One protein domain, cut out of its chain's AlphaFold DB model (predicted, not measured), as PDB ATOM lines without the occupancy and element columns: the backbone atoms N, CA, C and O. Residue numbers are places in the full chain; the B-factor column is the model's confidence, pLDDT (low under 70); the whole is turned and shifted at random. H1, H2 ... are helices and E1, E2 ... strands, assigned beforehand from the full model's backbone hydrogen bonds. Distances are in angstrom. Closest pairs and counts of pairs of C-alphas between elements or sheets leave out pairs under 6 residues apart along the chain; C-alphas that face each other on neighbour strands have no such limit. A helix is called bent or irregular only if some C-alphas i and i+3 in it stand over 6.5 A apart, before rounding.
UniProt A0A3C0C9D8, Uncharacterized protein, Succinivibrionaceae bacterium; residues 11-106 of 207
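Overview. This is residues 11 to 106 of the 207 residues of an uncharacterized protein of Succinivibrionaceae bacterium (UniProt A0A3C0C9D8). A two-stranded hairpin, E1 and E2, and a long helix, H4, run away from each other out of a small loose body, with the hairpin's tip at one end and the far part of H4 as an arm at the other. Between these ends H1 packs on residues 72 to 80 of H4, H2 is set at about a right angle to H1 with E1 nearby, and short H3 packs on the first residues of H4. The printed part has 96 residues with four named helices and two named strands, in the order H1, H2, H3, E1, E2, H4; the sheet E1 - E2 is antiparallel, and the class is mostly helix. The whole is only just loose, close to extended, with a radius of gyration of the C-alphas of 18.6 A, and its flat outline spans 63 by 33 by 16 A.

Arrangement. E1, residues 51 to 57, and E2, residues 62 to 68, form a hairpin, antiparallel at 157 degrees between their directions. N 52 and O 67 are within hydrogen-bond range at 2.8 A, as are N 63 and O 56 at 3.3 A. H4, residues 69 to 100, follows E2 with no residue between them. H1, residues 11 to 21, touches H4, which meets it with residues 72 to 80 alone; the closest C-alphas are those of Ile 13 and Gln 79, 6.1 A apart. These two helices run opposite ways at a tilt of 36 degrees, only just steep. H2, residues 25 to 35, touches H1, with the C-alphas of Ser 18 and Ala 28 closest at 5.2 A; the two are about perpendicular, at 84 degrees. H2 and E1 are near each other, with 7 pairs of C-alphas within 10 A. H2 and H4 are close but not clearly touching; the closest C-alphas, of Tyr 35 and Met 69, are 7.3 A apart. H3, residues 45 to 49, touches H4 at the latter's residues 69 to 70 alone, with the C-alphas of Arg 48 and Val 70 closest at 5.6 A. H1 and H3 are apart. In H1 and H2 every O i to N i+4 pair is within hydrogen-bond range; H4 has 26 of 28, and H3 0 of 1 but 2 of 2 O i to N i+3 pairs.

Along the chain. E1 measures 18.9 A from first to last C-alpha and E2 19.5 A. H4 is 48.2 A long, from C-alpha 69 at (35.358, 113.356, 47.648) to C-alpha 100 at (81.719, 117.613, 60.250); it is irregular, with C-alphas 97 and 100 7.4 A apart. H1 begins with C-alpha 11 at (51.750, 103.536, 43.591) and is 15.5 A long, H2 15.2 A and H3 6.9 A.

Size, cuts and confidence. The C-alphas of Glu 60 and Ser 102 are the two farthest apart, at 64.8 A. Residues 57 to 62, 84 to 90 and 97 to 102 stand free. The printed part has no cut and no long link. Residues 57 to 61 and 97 to 106 have pLDDT under 70; the mean of the printed part is 85.9.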
ATOM      1  N   GLU A  11      52.278 104.905  43.525       95.12
ATOM      2  CA  GLU A  11      51.750 103.536  43.591       95.12
ATOM      3  C   GLU A  11      51.242 103.170  44.993       95.12
ATOM      4  O   GLU A  11      50.181 102.575  45.149       95.12
ATOM      5  N   MET A  12      51.959 103.586  46.038       95.50
ATOM      6  CA  MET A  12      51.532 103.362  47.422       95.50
ATOM      7  C   MET A  12      50.200 104.074  47.712       95.50
ATOM      8  O   MET A  12      49.353 103.525  48.415       95.50
ATOM      9  N   ILE A  13      49.988 105.270  47.146       96.31
ATOM     10  CA  ILE A  13      48.718 106.003  47.273       96.31
ATOM     11  C   ILE A  13      47.583 105.189  46.641       96.31
ATOM     12  O   ILE A  13      46.535 105.009  47.256       96.31
ATOM     13  N   THR A  14      47.810 104.636  45.451       97.38
ATOM     14  CA  THR A  14      46.845 103.789  44.733       97.38
ATOM     15  C   THR A  14      46.492 102.534  45.507       97.38
ATOM     16  O   THR A  14      45.316 102.226  45.685       97.38
ATOM     17  N   GLN A  15      47.498 101.835  46.033       97.00
ATOM     18  CA  GLN A  15      47.289 100.652  46.865       97.00
ATOM     19  C   GLN A  15      46.511 100.983  48.139       97.00
ATOM     20  O   GLN A  15      45.701 100.175  48.591       97.00
ATOM     21  N   TYR A  16      46.736 102.161  48.725       96.75
ATOM     22  CA  TYR A  16      45.985 102.606  49.893       96.75
ATOM     23  C   TYR A  16      44.511 102.862  49.556       96.75
ATOM     24  O   TYR A  16      43.639 102.359  50.256       96.75
ATOM     25  N   ILE A  17      44.229 103.558  48.449       96.94
ATOM     26  CA  ILE A  17      42.862 103.787  47.948       96.94
ATOM     27  C   ILE A  17      42.164 102.450  47.666       96.94
ATOM     28  O   ILE A  17      41.052 102.228  48.140       96.94
ATOM     29  N   SER A  18      42.841 101.539  46.961       96.50
ATOM     30  CA  SER A  18      42.348 100.189  46.664       96.50
ATOM     31  C   SER A  18      41.949  99.440  47.937       96.50
ATOM     32  O   SER A  18      40.825  98.954  48.031       96.50
ATOM     33  N   LYS A  19      42.816  99.421  48.957       96.50
ATOM     34  CA  LYS A  19      42.541  98.753  50.240       96.50
ATOM     35  C   LYS A  19      41.405  99.407  51.023       96.50
ATOM     36  O   LYS A  19      40.586  98.696  51.591       96.50
ATOM     37  N   CYS A  20      41.359 100.736  51.078       96.00
ATOM     38  CA  CYS A  20      40.354 101.454  51.863       96.00
ATOM     39  C   CYS A  20      38.944 101.351  51.270       96.00
ATOM     40  O   CYS A  20      37.984 101.298  52.032       96.00
ATOM     41  N   PHE A  21      38.821 101.323  49.943       94.00
ATOM     42  CA  PHE A  21      37.526 101.263  49.259       94.00
ATOM     43  C   PHE A  21      37.187  99.878  48.691       94.00
ATOM     44  O   PHE A  21      36.128  99.719  48.095       94.00
ATOM     45  N   GLY A  22      38.065  98.882  48.841       92.75
ATOM     46  CA  GLY A  22      37.859  97.545  48.274       92.75
ATOM     47  C   GLY A  22      37.851  97.529  46.741       92.75
ATOM     48  O   GLY A  22      37.152  96.722  46.135       92.75
ATOM     49  N   LEU A  23      38.594  98.438  46.102       92.62
ATOM     50  CA  LEU A  23      38.606  98.608  44.645       92.62
ATOM     51  C   LEU A  23      39.774  97.852  43.992       92.62
ATOM     52  O   LEU A  23      40.873  97.854  44.555       92.62
ATOM     53  N   PRO A  24      39.607  97.286  42.779       93.38
ATOM     54  CA  PRO A  24      40.723  96.838  41.956       93.38
ATOM     55  C   PRO A  24      41.752  97.949  41.760       93.38
ATOM     56  O   PRO A  24      41.410  99.134  41.724       93.38
ATOM     57  N   ARG A  25      43.021  97.563  41.602       95.12
ATOM     58  CA  ARG A  25      44.136  98.509  41.458       95.12
ATOM     59  C   ARG A  25      43.889  99.533  40.350       95.12
ATOM     60  O   ARG A  25      44.066 100.723  40.590       95.12
ATOM     61  N   ASP A  26      43.464  99.084  39.173       94.62
ATOM     62  CA  ASP A  26      43.286  99.959  38.009       94.62
ATOM     63  C   ASP A  26      42.162 100.972  38.238       94.62
ATOM     64  O   ASP A  26      42.317 102.161  37.960       94.62
ATOM     65  N   THR A  27      41.058 100.532  38.846       94.44
ATOM     66  CA  THR A  27      39.950 101.405  39.247       94.44
ATOM     67  C   THR A  27      40.387 102.419  40.305       94.44
ATOM     68  O   THR A  27      40.029 103.591  40.222       94.44
ATOM     69  N   ALA A  28      41.199 102.003  41.281       96.19
ATOM     70  CA  ALA A  28      41.754 102.905  42.287       96.19
ATOM     71  C   ALA A  28      42.719 103.939  41.674       96.19
ATOM     72  O   ALA A  28      42.707 105.100  42.085       96.19
ATOM     73  N   GLU A  29      43.525 103.550  40.679       96.44
ATOM     74  CA  GLU A  29      44.404 104.471  39.948       96.44
ATOM     75  C   GLU A  29      43.583 105.495  39.168       96.44
ATOM     76  O   GLU A  29      43.845 106.694  39.263       96.44
ATOM     77  N   GLN A  30      42.553 105.044  38.450       95.69
ATOM     78  CA  GLN A  30      41.646 105.925  37.716       95.69
ATOM     79  C   GLN A  30      40.938 106.907  38.651       95.69
ATOM     80  O   GLN A  30      40.930 108.107  38.379       95.69
ATOM     81  N   LEU A  31      40.426 106.425  39.788       95.50
ATOM     82  CA  LEU A  31      39.801 107.256  40.817       95.50
ATOM     83  C   LEU A  31      40.775 108.324  41.340       95.50
ATOM     84  O   LEU A  31      40.417 109.497  41.446       95.50
ATOM     85  N   LYS A  32      42.030 107.941  41.606       96.31
ATOM     86  CA  LYS A  32      43.100 108.856  42.031       96.31
ATOM     87  C   LYS A  32      43.433 109.895  40.957       96.31
ATOM     88  O   LYS A  32      43.620 111.058  41.296       96.31
ATOM     89  N   ILE A  33      43.529 109.505  39.685       95.81
ATOM     90  CA  ILE A  33      43.869 110.421  38.584       95.81
ATOM     91  C   ILE A  33      42.730 111.412  38.319       95.81
ATOM     92  O   ILE A  33      42.990 112.598  38.137       95.81
ATOM     93  N   GLN A  34      41.484 110.937  38.289       95.00
ATOM     94  CA  GLN A  34      40.327 111.748  37.901       95.00
ATOM     95  C   GLN A  34      39.838 112.662  39.027       95.00
ATOM     96  O   GLN A  34      39.504 113.817  38.779       95.00
ATOM     97  N   TYR A  35      39.811 112.155  40.260       95.62
ATOM     98  CA  TYR A  35      39.171 112.830  41.393       95.62
ATOM     99  C   TYR A  35      40.136 113.138  42.542       95.62
ATOM    100  O   TYR A  35      39.749 113.739  43.544       95.62
ATOM    101  N   GLY A  36      41.406 112.745  42.421       94.69
ATOM    102  CA  GLY A  36      42.389 112.924  43.478       94.69
ATOM    103  C   GLY A  36      42.655 114.390  43.808       94.69
ATOM    104  O   GLY A  36      42.953 115.217  42.944       94.69
ATOM    105  N   CYS A  37      42.616 114.693  45.100       95.81
ATOM    106  CA  CYS A  37      42.975 115.990  45.648       95.81
ATOM    107  C   CYS A  37      43.954 115.789  46.806       95.81
ATOM    108  O   CYS A  37      43.756 114.915  47.648       95.81
ATOM    109  N   ALA A  38      45.028 116.575  46.843       93.88
ATOM    110  CA  ALA A  38      46.101 116.406  47.817       93.88
ATOM    111  C   ALA A  38      45.702 116.894  49.220       93.88
ATOM    112  O   ALA A  38      46.265 116.441  50.214       93.88
ATOM    113  N   THR A  39      44.736 117.812  49.312       91.62
ATOM    114  CA  THR A  39      44.173 118.293  50.578       91.62
ATOM    115  C   THR A  39      42.667 118.533  50.439       91.62
ATOM    116  O   THR A  39      42.237 119.092  49.425       91.62
ATOM    117  N   PRO A  40      41.853 118.180  51.451       92.06
ATOM    118  CA  PRO A  40      40.445 118.572  51.502       92.06
ATOM    119  C   PRO A  40      40.221 120.090  51.363       92.06
ATOM    120  O   PRO A  40      39.202 120.506  50.825       92.06
ATOM    121  N   ASP A  41      41.187 120.927  51.757       90.81
ATOM    122  CA  ASP A  41      41.105 122.399  51.670       90.81
ATOM    123  C   ASP A  41      41.225 122.951  50.242       90.81
ATOM    124  O   ASP A  41      41.150 124.159  50.003       90.81
ATOM    125  N   ALA A  42      41.515 122.093  49.267       91.19
ATOM    126  CA  ALA A  42      41.504 122.453  47.856       91.19
ATOM    127  C   ALA A  42      40.190 122.074  47.159       91.19
ATOM    128  O   ALA A  42      40.056 122.381  45.975       91.19
ATOM    129  N   LEU A  43      39.251 121.439  47.871       93.94
ATOM    130  CA  LEU A  43      37.912 121.141  47.372       93.94
ATOM    131  C   LEU A  43      37.011 122.380  47.451       93.94
ATOM    132  O   LEU A  43      37.051 123.126  48.431       93.94
ATOM    133  N   THR A  44      36.193 122.563  46.420       94.38
ATOM    134  CA  THR A  44      35.058 123.501  46.404       94.38
ATOM    135  C   THR A  44      33.905 122.982  47.268       94.38
ATOM    136  O   THR A  44      33.869 121.797  47.607       94.38
ATOM    137  N   GLU A  45      32.955 123.844  47.634       92.94
ATOM    138  CA  GLU A  45      31.801 123.433  48.450       92.94
ATOM    139  C   GLU A  45      30.932 122.392  47.731       92.94
ATOM    140  O   GLU A  45      30.482 121.422  48.342       92.94
ATOM    141  N   GLU A  46      30.788 122.515  46.412       93.12
ATOM    142  CA  GLU A  46      30.079 121.543  45.581       93.12
ATOM    143  C   GLU A  46      30.784 120.179  45.624       93.12
ATOM    144  O   GLU A  46      30.156 119.151  45.894       93.12
ATOM    145  N   GLU A  47      32.110 120.166  45.444       92.75
ATOM    146  CA  GLU A  47      32.919 118.945  45.507       92.75
ATOM    147  C   GLU A  47      32.897 118.292  46.889       92.75
ATOM    148  O   GLU A  47      32.976 117.071  46.972       92.75
ATOM    149  N   ARG A  48      32.777 119.058  47.981       93.25
ATOM    150  CA  ARG A  48      32.724 118.489  49.340       93.25
ATOM    151  C   ARG A  48      31.519 117.573  49.545       93.25
ATOM    152  O   ARG A  48      31.626 116.590  50.275       93.25
ATOM    153  N   SER A  49      30.400 117.883  48.896       92.94
ATOM    154  CA  SER A  49      29.175 117.076  48.941       92.94
ATOM    155  C   SER A  49      29.126 115.961  47.888       92.94
ATOM    156  O   SER A  49      28.246 115.101  47.940       92.94
ATOM    157  N   LEU A  50      30.070 115.948  46.941       94.75
ATOM    158  CA  LEU A  50      30.079 115.001  45.835       94.75
ATOM    159  C   LEU A  50      30.438 113.585  46.306       94.75
ATOM    160  O   LEU A  50      31.475 113.345  46.936       94.75
ATOM    161  N   VAL A  51      29.595 112.636  45.907       95.12
ATOM    162  CA  VAL A  51      29.813 111.199  46.074       95.12
ATOM    163  C   VAL A  51      29.957 110.566  44.696       95.12
ATOM    164  O   VAL A  51      29.101 110.721  43.830       95.12
ATOM    165  N   ILE A  52      31.063 109.858  44.497       93.56
ATOM    166  CA  ILE A  52      31.393 109.154  43.263       93.56
ATOM    167  C   ILE A  52      30.935 107.707  43.421       93.56
ATOM    168  O   ILE A  52      31.425 106.997  44.298       93.56
ATOM    169  N   THR A  53      30.022 107.256  42.568       92.75
ATOM    170  CA  THR A  53      29.637 105.843  42.512       92.75
ATOM    171  C   THR A  53      30.552 105.113  41.541       92.75
ATOM    172  O   THR A  53      30.515 105.345  40.333       92.75
ATOM    173  N   VAL A  54      31.372 104.217  42.074       90.81
ATOM    174  CA  VAL A  54      32.266 103.354  41.306       90.81
ATOM    175  C   VAL A  54      31.590 102.000  41.141       90.81
ATOM    176  O   VAL A  54      31.320 101.309  42.121       90.81
ATOM    177  N   ARG A  55      31.310 101.616  39.893       85.06
ATOM    178  CA  ARG A  55      30.768 100.290  39.580       85.06
ATOM    179  C   ARG A  55      31.895  99.286  39.435       85.06
ATOM    180  O   ARG A  55      32.816  99.494  38.647       85.06
ATOM    181  N   GLN A  56      31.793  98.193  40.172       78.06
ATOM    182  CA  GLN A  56      32.658  97.038  40.020       78.06
ATOM    183  C   GLN A  56      31.907  96.004  39.188       78.06
ATOM    184  O   GLN A  56      30.881  95.482  39.622       78.06
ATOM    185  N   ASN A  57      32.402  95.738  37.982       68.06
ATOM    186  CA  ASN A  57      31.929  94.618  37.181       68.06
ATOM    187  C   ASN A  57      32.763  93.405  37.577       68.06
ATOM    188  O   ASN A  57      33.852  93.214  37.036       68.06
ATOM    189  N   ASP A  58      32.280  92.632  38.545       64.12
ATOM    190  CA  ASP A  58      32.798  91.287  38.765       64.12
ATOM    191  C   ASP A  58      31.962  90.285  37.957       64.12
ATOM    192  O   ASP A  58      30.791  90.534  37.661       64.12
ATOM    193  N   VAL A  59      32.564  89.158  37.580       61.12
ATOM    194  CA  VAL A  59      31.954  88.146  36.696       61.12
ATOM    195  C   VAL A  59      30.672  87.555  37.309       61.12
ATOM    196  O   VAL A  59      29.800  87.087  36.580       61.12
ATOM    197  N   GLU A  60      30.526  87.636  38.635       59.28
ATOM    198  CA  GLU A  60      29.418  87.037  39.389       59.28
ATOM    199  C   GLU A  60      28.505  88.054  40.103       59.28
ATOM    200  O   GLU A  60      27.380  87.708  40.464       59.28
ATOM    201  N   SER A  61      28.924  89.316  40.290       56.69
ATOM    202  CA  SER A  61      28.058  90.359  40.867       56.69
ATOM    203  C   SER A  61      28.499  91.780  40.504       56.69
ATOM    204  O   SER A  61      29.687  92.100  40.485       56.69
ATOM    205  N   SER A  62      27.528  92.664  40.261       70.19
ATOM    206  CA  SER A  62      27.774  94.102  40.165       70.19
ATOM    207  C   SER A  62      27.659  94.729  41.553       70.19
ATOM    208  O   SER A  62      26.550  94.861  42.076       70.19
ATOM    209  N   THR A  63      28.786  95.126  42.141       79.25
ATOM    210  CA  THR A  63      28.803  95.872  43.406       79.25
ATOM    211  C   THR A  63      29.064  97.350  43.122       79.25
ATOM    212  O   THR A  63      29.954  97.700  42.344       79.25
ATOM    213  N   GLU A  64      28.271  98.232  43.729       87.88
ATOM    214  CA  GLU A  64      28.475  99.679  43.651       87.88
ATOM    215  C   GLU A  64      29.152 100.176  44.932       87.88
ATOM    216  O   GLU A  64      28.651  99.965  46.036       87.88
ATOM    217  N   VAL A  65      30.290 100.856  44.786       91.12
ATOM    218  CA  VAL A  65      31.025 101.474  45.895       91.12
ATOM    219  C   VAL A  65      30.853 102.982  45.819       91.12
ATOM    220  O   VAL A  65      31.184 103.607  44.812       91.12
ATOM    221  N   GLN A  66      30.353 103.585  46.894       94.00
ATOM    222  CA  GLN A  66      30.228 105.034  47.006       94.00
ATOM    223  C   GLN A  66      31.470 105.632  47.666       94.00
ATOM    224  O   GLN A  66      31.833 105.275  48.787       94.00
ATOM    225  N   VAL A  67      32.111 106.574  46.980       95.25
ATOM    226  CA  VAL A  67      33.316 107.260  47.445       95.25
ATOM    227  C   VAL A  67      33.043 108.753  47.576       95.25
ATOM    228  O   VAL A  67      32.882 109.457  46.584       95.25
ATOM    229  N   GLY A  68      33.026 109.258  48.809       96.81
ATOM    230  CA  GLY A  68      32.958 110.698  49.061       96.81
ATOM    231  C   GLY A  68      34.273 111.398  48.706       96.81
ATOM    232  O   GLY A  68      35.350 110.936  49.095       96.81
ATOM    233  N   MET A  69      34.191 112.544  48.028       95.81
ATOM    234  CA  MET A  69      35.358 113.356  47.648       95.81
ATOM    235  C   MET A  69      36.222 113.770  48.846       95.81
ATOM    236  O   MET A  69      37.448 113.677  48.793       95.81
ATOM    237  N   VAL A  70      35.598 114.177  49.956       96.75
ATOM    238  CA  VAL A  70      36.317 114.554  51.188       96.75
ATOM    239  C   VAL A  70      37.096 113.367  51.752       96.75
ATOM    240  O   VAL A  70      38.258 113.514  52.137       96.75
ATOM    241  N   THR A  71      36.489 112.179  51.756       97.06
ATOM    242  CA  THR A  71      37.130 110.947  52.229       97.06
ATOM    243  C   THR A  71      38.322 110.581  51.349       97.06
ATOM    244  O   THR A  71      39.412 110.330  51.866       97.06
ATOM    245  N   LEU A  72      38.152 110.624  50.023       96.94
ATOM    246  CA  LEU A  72      39.231 110.369  49.068       96.94
ATOM    247  C   LEU A  72      40.397 111.350  49.264       96.94
ATOM    248  O   LEU A  72      41.546 110.922  49.397       96.94
ATOM    249  N   ALA A  73      40.106 112.651  49.352       96.44
ATOM    250  CA  ALA A  73      41.110 113.684  49.594       96.44
ATOM    251  C   ALA A  73      41.825 113.491  50.939       96.44
ATOM    252  O   ALA A  73      43.037 113.671  51.019       96.44
ATOM    253  N   THR A  74      41.115 113.062  51.984       95.38
ATOM    254  CA  THR A  74      41.699 112.771  53.304       95.38
ATOM    255  C   THR A  74      42.672 111.590  53.246       95.38
ATOM    256  O   THR A  74      43.766 111.649  53.812       95.38
ATOM    257  N   TYR A  75      42.320 110.521  52.527       96.06
ATOM    258  CA  TYR A  75      43.201 109.363  52.355       96.06
ATOM    259  C   TYR A  75      44.448 109.699  51.540       96.06
ATOM    260  O   TYR A  75      45.554 109.311  51.924       96.06
ATOM    261  N   ILE A  76      44.287 110.458  50.456       95.94
ATOM    262  CA  ILE A  76      45.403 110.941  49.640       95.94
ATOM    263  C   ILE A  76      46.304 111.872  50.462       95.94
ATOM    264  O   ILE A  76      47.522 111.685  50.472       95.94
ATOM    265  N   ASN A  77      45.717 112.816  51.202       94.69
ATOM    266  CA  ASN A  77      46.434 113.744  52.073       94.69
ATOM    267  C   ASN A  77      47.323 113.006  53.073       94.69
ATOM    268  O   ASN A  77      48.521 113.260  53.116       94.69
ATOM    269  N   ARG A  78      46.776 112.020  53.796       93.12
ATOM    270  CA  ARG A  78      47.538 111.202  54.750       93.12
ATOM    271  C   ARG A  78      48.782 110.575  54.117       93.12
ATOM    272  O   ARG A  78      49.850 110.582  54.728       93.12
ATOM    273  N   GLN A  79      48.651 110.010  52.916       94.19
ATOM    274  CA  GLN A  79      49.772 109.358  52.237       94.19
ATOM    275  C   GLN A  79      50.829 110.363  51.784       94.19
ATOM    276  O   GLN A  79      52.024 110.106  51.938       94.19
ATOM    277  N   PHE A  80      50.411 111.523  51.278       92.94
ATOM    278  CA  PHE A  80      51.348 112.593  50.965       92.94
ATOM    279  C   PHE A  80      52.066 113.118  52.204       92.94
ATOM    280  O   PHE A  80      53.285 113.259  52.168       92.94
ATOM    281  N   SER A  81      51.346 113.378  53.295       89.31
ATOM    282  CA  SER A  81      51.935 113.864  54.544       89.31
ATOM    283  C   SER A  81      52.999 112.907  55.065       89.31
ATOM    284  O   SER A  81      54.057 113.347  55.504       89.31
ATOM    285  N   GLU A  82      52.772 111.600  54.939       89.31
ATOM    286  CA  GLU A  82      53.776 110.605  55.302       89.31
ATOM    287  C   GLU A  82      55.004 110.658  54.382       89.31
ATOM    288  O   GLU A  82      56.128 110.663  54.884       89.31
ATOM    289  N   ILE A  83      54.817 110.762  53.056       90.88
ATOM    290  CA  ILE A  83      55.915 110.961  52.088       90.88
ATOM    291  C   ILE A  83      56.750 112.189  52.463       90.88
ATOM    292  O   ILE A  83      57.967 112.078  52.608       90.88
ATOM    293  N   PHE A  84      56.106 113.340  52.659       87.62
ATOM    294  CA  PHE A  84      56.795 114.582  52.997       87.62
ATOM    295  C   PHE A  84      57.529 114.491  54.329       87.62
ATOM    296  O   PHE A  84      58.683 114.906  54.402       87.62
ATOM    297  N   ARG A  85      56.923 113.870  55.346       85.81
ATOM    298  CA  ARG A  85      57.573 113.638  56.637       85.81
ATOM    299  C   ARG A  85      58.838 112.792  56.492       85.81
ATOM    300  O   ARG A  85      59.877 113.173  57.017       85.81
ATOM    301  N   MET A  86      58.791 111.686  55.745       88.19
ATOM    302  CA  MET A  86      59.982 110.848  55.526       88.19
ATOM    303  C   MET A  86      61.084 111.589  54.765       88.19
ATOM    304  O   MET A  86      62.261 111.425  55.087       88.19
ATOM    305  N   VAL A  87      60.719 112.406  53.774       87.50
ATOM    306  CA  VAL A  87      61.672 113.254  53.043       87.50
ATOM    307  C   VAL A  87      62.317 114.266  53.992       87.50
ATOM    308  O   VAL A  87      63.544 114.354  54.027       87.50
ATOM    309  N   SER A  88      61.526 114.973  54.801       81.44
ATOM    310  CA  SER A  88      62.023 115.930  55.795       81.44
ATOM    311  C   SER A  88      62.927 115.280  56.836       81.44
ATOM    312  O   SER A  88      64.019 115.786  57.094       81.44
ATOM    313  N   ASP A  89      62.525 114.134  57.388       83.94
ATOM    314  CA  ASP A  89      63.320 113.376  58.357       83.94
ATOM    315  C   ASP A  89      64.657 112.940  57.741       83.94
ATOM    316  O   ASP A  89      65.709 113.042  58.378       83.94
ATOM    317  N   ARG A  90      64.643 112.479  56.481       85.62
ATOM    318  CA  ARG A  90      65.855 112.060  55.766       85.62
ATOM    319  C   ARG A  90      66.783 113.236  55.494       85.62
ATOM    320  O   ARG A  90      67.982 113.102  55.733       85.62
ATOM    321  N   ILE A  91      66.247 114.374  55.051       81.56
ATOM    322  CA  ILE A  91      67.014 115.613  54.890       81.56
ATOM    323  C   ILE A  91      67.631 115.999  56.235       81.56
ATOM    324  O   ILE A  91      68.846 116.132  56.318       81.56
ATOM    325  N   GLY A  92      66.839 116.082  57.307       79.50
ATOM    326  CA  GLY A  92      67.320 116.442  58.643       79.50
ATOM    327  C   GLY A  92      68.455 115.544  59.143       79.50
ATOM    328  O   GLY A  92      69.453 116.049  59.657       79.50
ATOM    329  N   ARG A  93      68.356 114.222  58.940       81.69
ATOM    330  CA  ARG A  93      69.437 113.274  59.268       81.69
ATOM    331  C   ARG A  93      70.707 113.553  58.469       81.69
ATOM    332  O   ARG A  93      71.755 113.721  59.076       81.69
ATOM    333  N   LEU A  94      70.603 113.691  57.147       79.69
ATOM    334  CA  LEU A  94      71.756 113.960  56.279       79.69
ATOM    335  C   LEU A  94      72.436 115.299  56.616       79.69
ATOM    336  O   LEU A  94      73.660 115.395  56.587       79.69
ATOM    337  N   LEU A  95      71.658 116.317  56.995       73.31
ATOM    338  CA  LEU A  95      72.192 117.605  57.446       73.31
ATOM    339  C   LEU A  95      72.909 117.513  58.797       73.31
ATOM    340  O   LEU A  95      73.913 118.189  59.010       73.31
ATOM    341  N   ASN A  96      72.404 116.692  59.719       71.94
ATOM    342  CA  ASN A  96      73.005 116.520  61.040       71.94
ATOM    343  C   ASN A  96      74.243 115.606  61.009       71.94
ATOM    344  O   ASN A  96      75.220 115.902  61.692       71.94
ATOM    345  N   GLU A  97      74.235 114.552  60.189       65.62
ATOM    346  CA  GLU A  97      75.396 113.690  59.907       65.62
ATOM    347  C   GLU A  97      76.526 114.486  59.227       65.62
ATOM    348  O   GLU A  97      77.706 114.272  59.500       65.62
ATOM    349  N   GLY A  98      76.167 115.476  58.404       55.00
ATOM    350  CA  GLY A  98      77.089 116.394  57.742       55.00
ATOM    351  C   GLY A  98      77.700 117.482  58.631       55.00
ATOM    352  O   GLY A  98      78.428 118.314  58.111       55.00
ATOM    353  N   ARG A  99      77.474 117.523  59.953       52.47
ATOM    354  CA  ARG A  99      78.030 118.581  60.833       52.47
ATOM    355  C   ARG A  99      79.555 118.545  61.031       52.47
ATOM    356  O   ARG A  99      80.090 119.474  61.625       52.47
ATOM    357  N   ASN A 100      80.260 117.562  60.461       47.41
ATOM    358  CA  ASN A 100      81.719 117.613  60.250       47.41
ATOM    359  C   ASN A 100      82.123 118.252  58.899       47.41
ATOM    360  O   ASN A 100      83.302 118.383  58.596       47.41
ATOM    361  N   SER A 101      81.153 118.654  58.081       45.69
ATOM    362  CA  SER A 101      81.297 119.208  56.734       45.69
ATOM    363  C   SER A 101      80.359 120.412  56.614       45.69
ATOM    364  O   SER A 101      79.247 120.239  56.137       45.69
ATOM    365  N   SER A 102      80.778 121.579  57.120       43.12
ATOM    366  CA  SER A 102      80.489 122.988  56.723       43.12
ATOM    367  C   SER A 102      79.268 123.383  55.844       43.12
ATOM    368  O   SER A 102      79.225 124.490  55.314       43.12
ATOM    369  N   LEU A 103      78.230 122.563  55.710       46.03
ATOM    370  CA  LEU A 103      77.120 122.720  54.783       46.03
ATOM    371  C   LEU A 103      75.843 122.956  55.595       46.03
ATOM    372  O   LEU A 103      75.022 122.063  55.803       46.03
ATOM    373  N   GLN A 104      75.677 124.183  56.086       50.28
ATOM    374  CA  GLN A 104      74.383 124.635  56.593       50.28
ATOM    375  C   GLN A 104      73.441 124.833  55.397       50.28
ATOM    376  O   GLN A 104      73.369 125.909  54.811       50.28
ATOM    377  N   LEU A 105      72.739 123.775  54.988       54.50
ATOM    378  CA  LEU A 105      71.668 123.867  53.991       54.50
ATOM    379  C   LEU A 105      70.474 124.592  54.620       54.50
ATOM    380  O   LEU A 105      69.628 123.989  55.281       54.50
ATOM    381  N   THR A 106      70.406 125.904  54.423       56.53
ATOM    382  CA  THR A 106      69.191 126.672  54.696       56.53
ATOM    383  C   THR A 106      68.217 126.459  53.535       56.53
ATOM    384  O   THR A 106      68.502 126.824  52.397       56.53
TER     385      THR A 106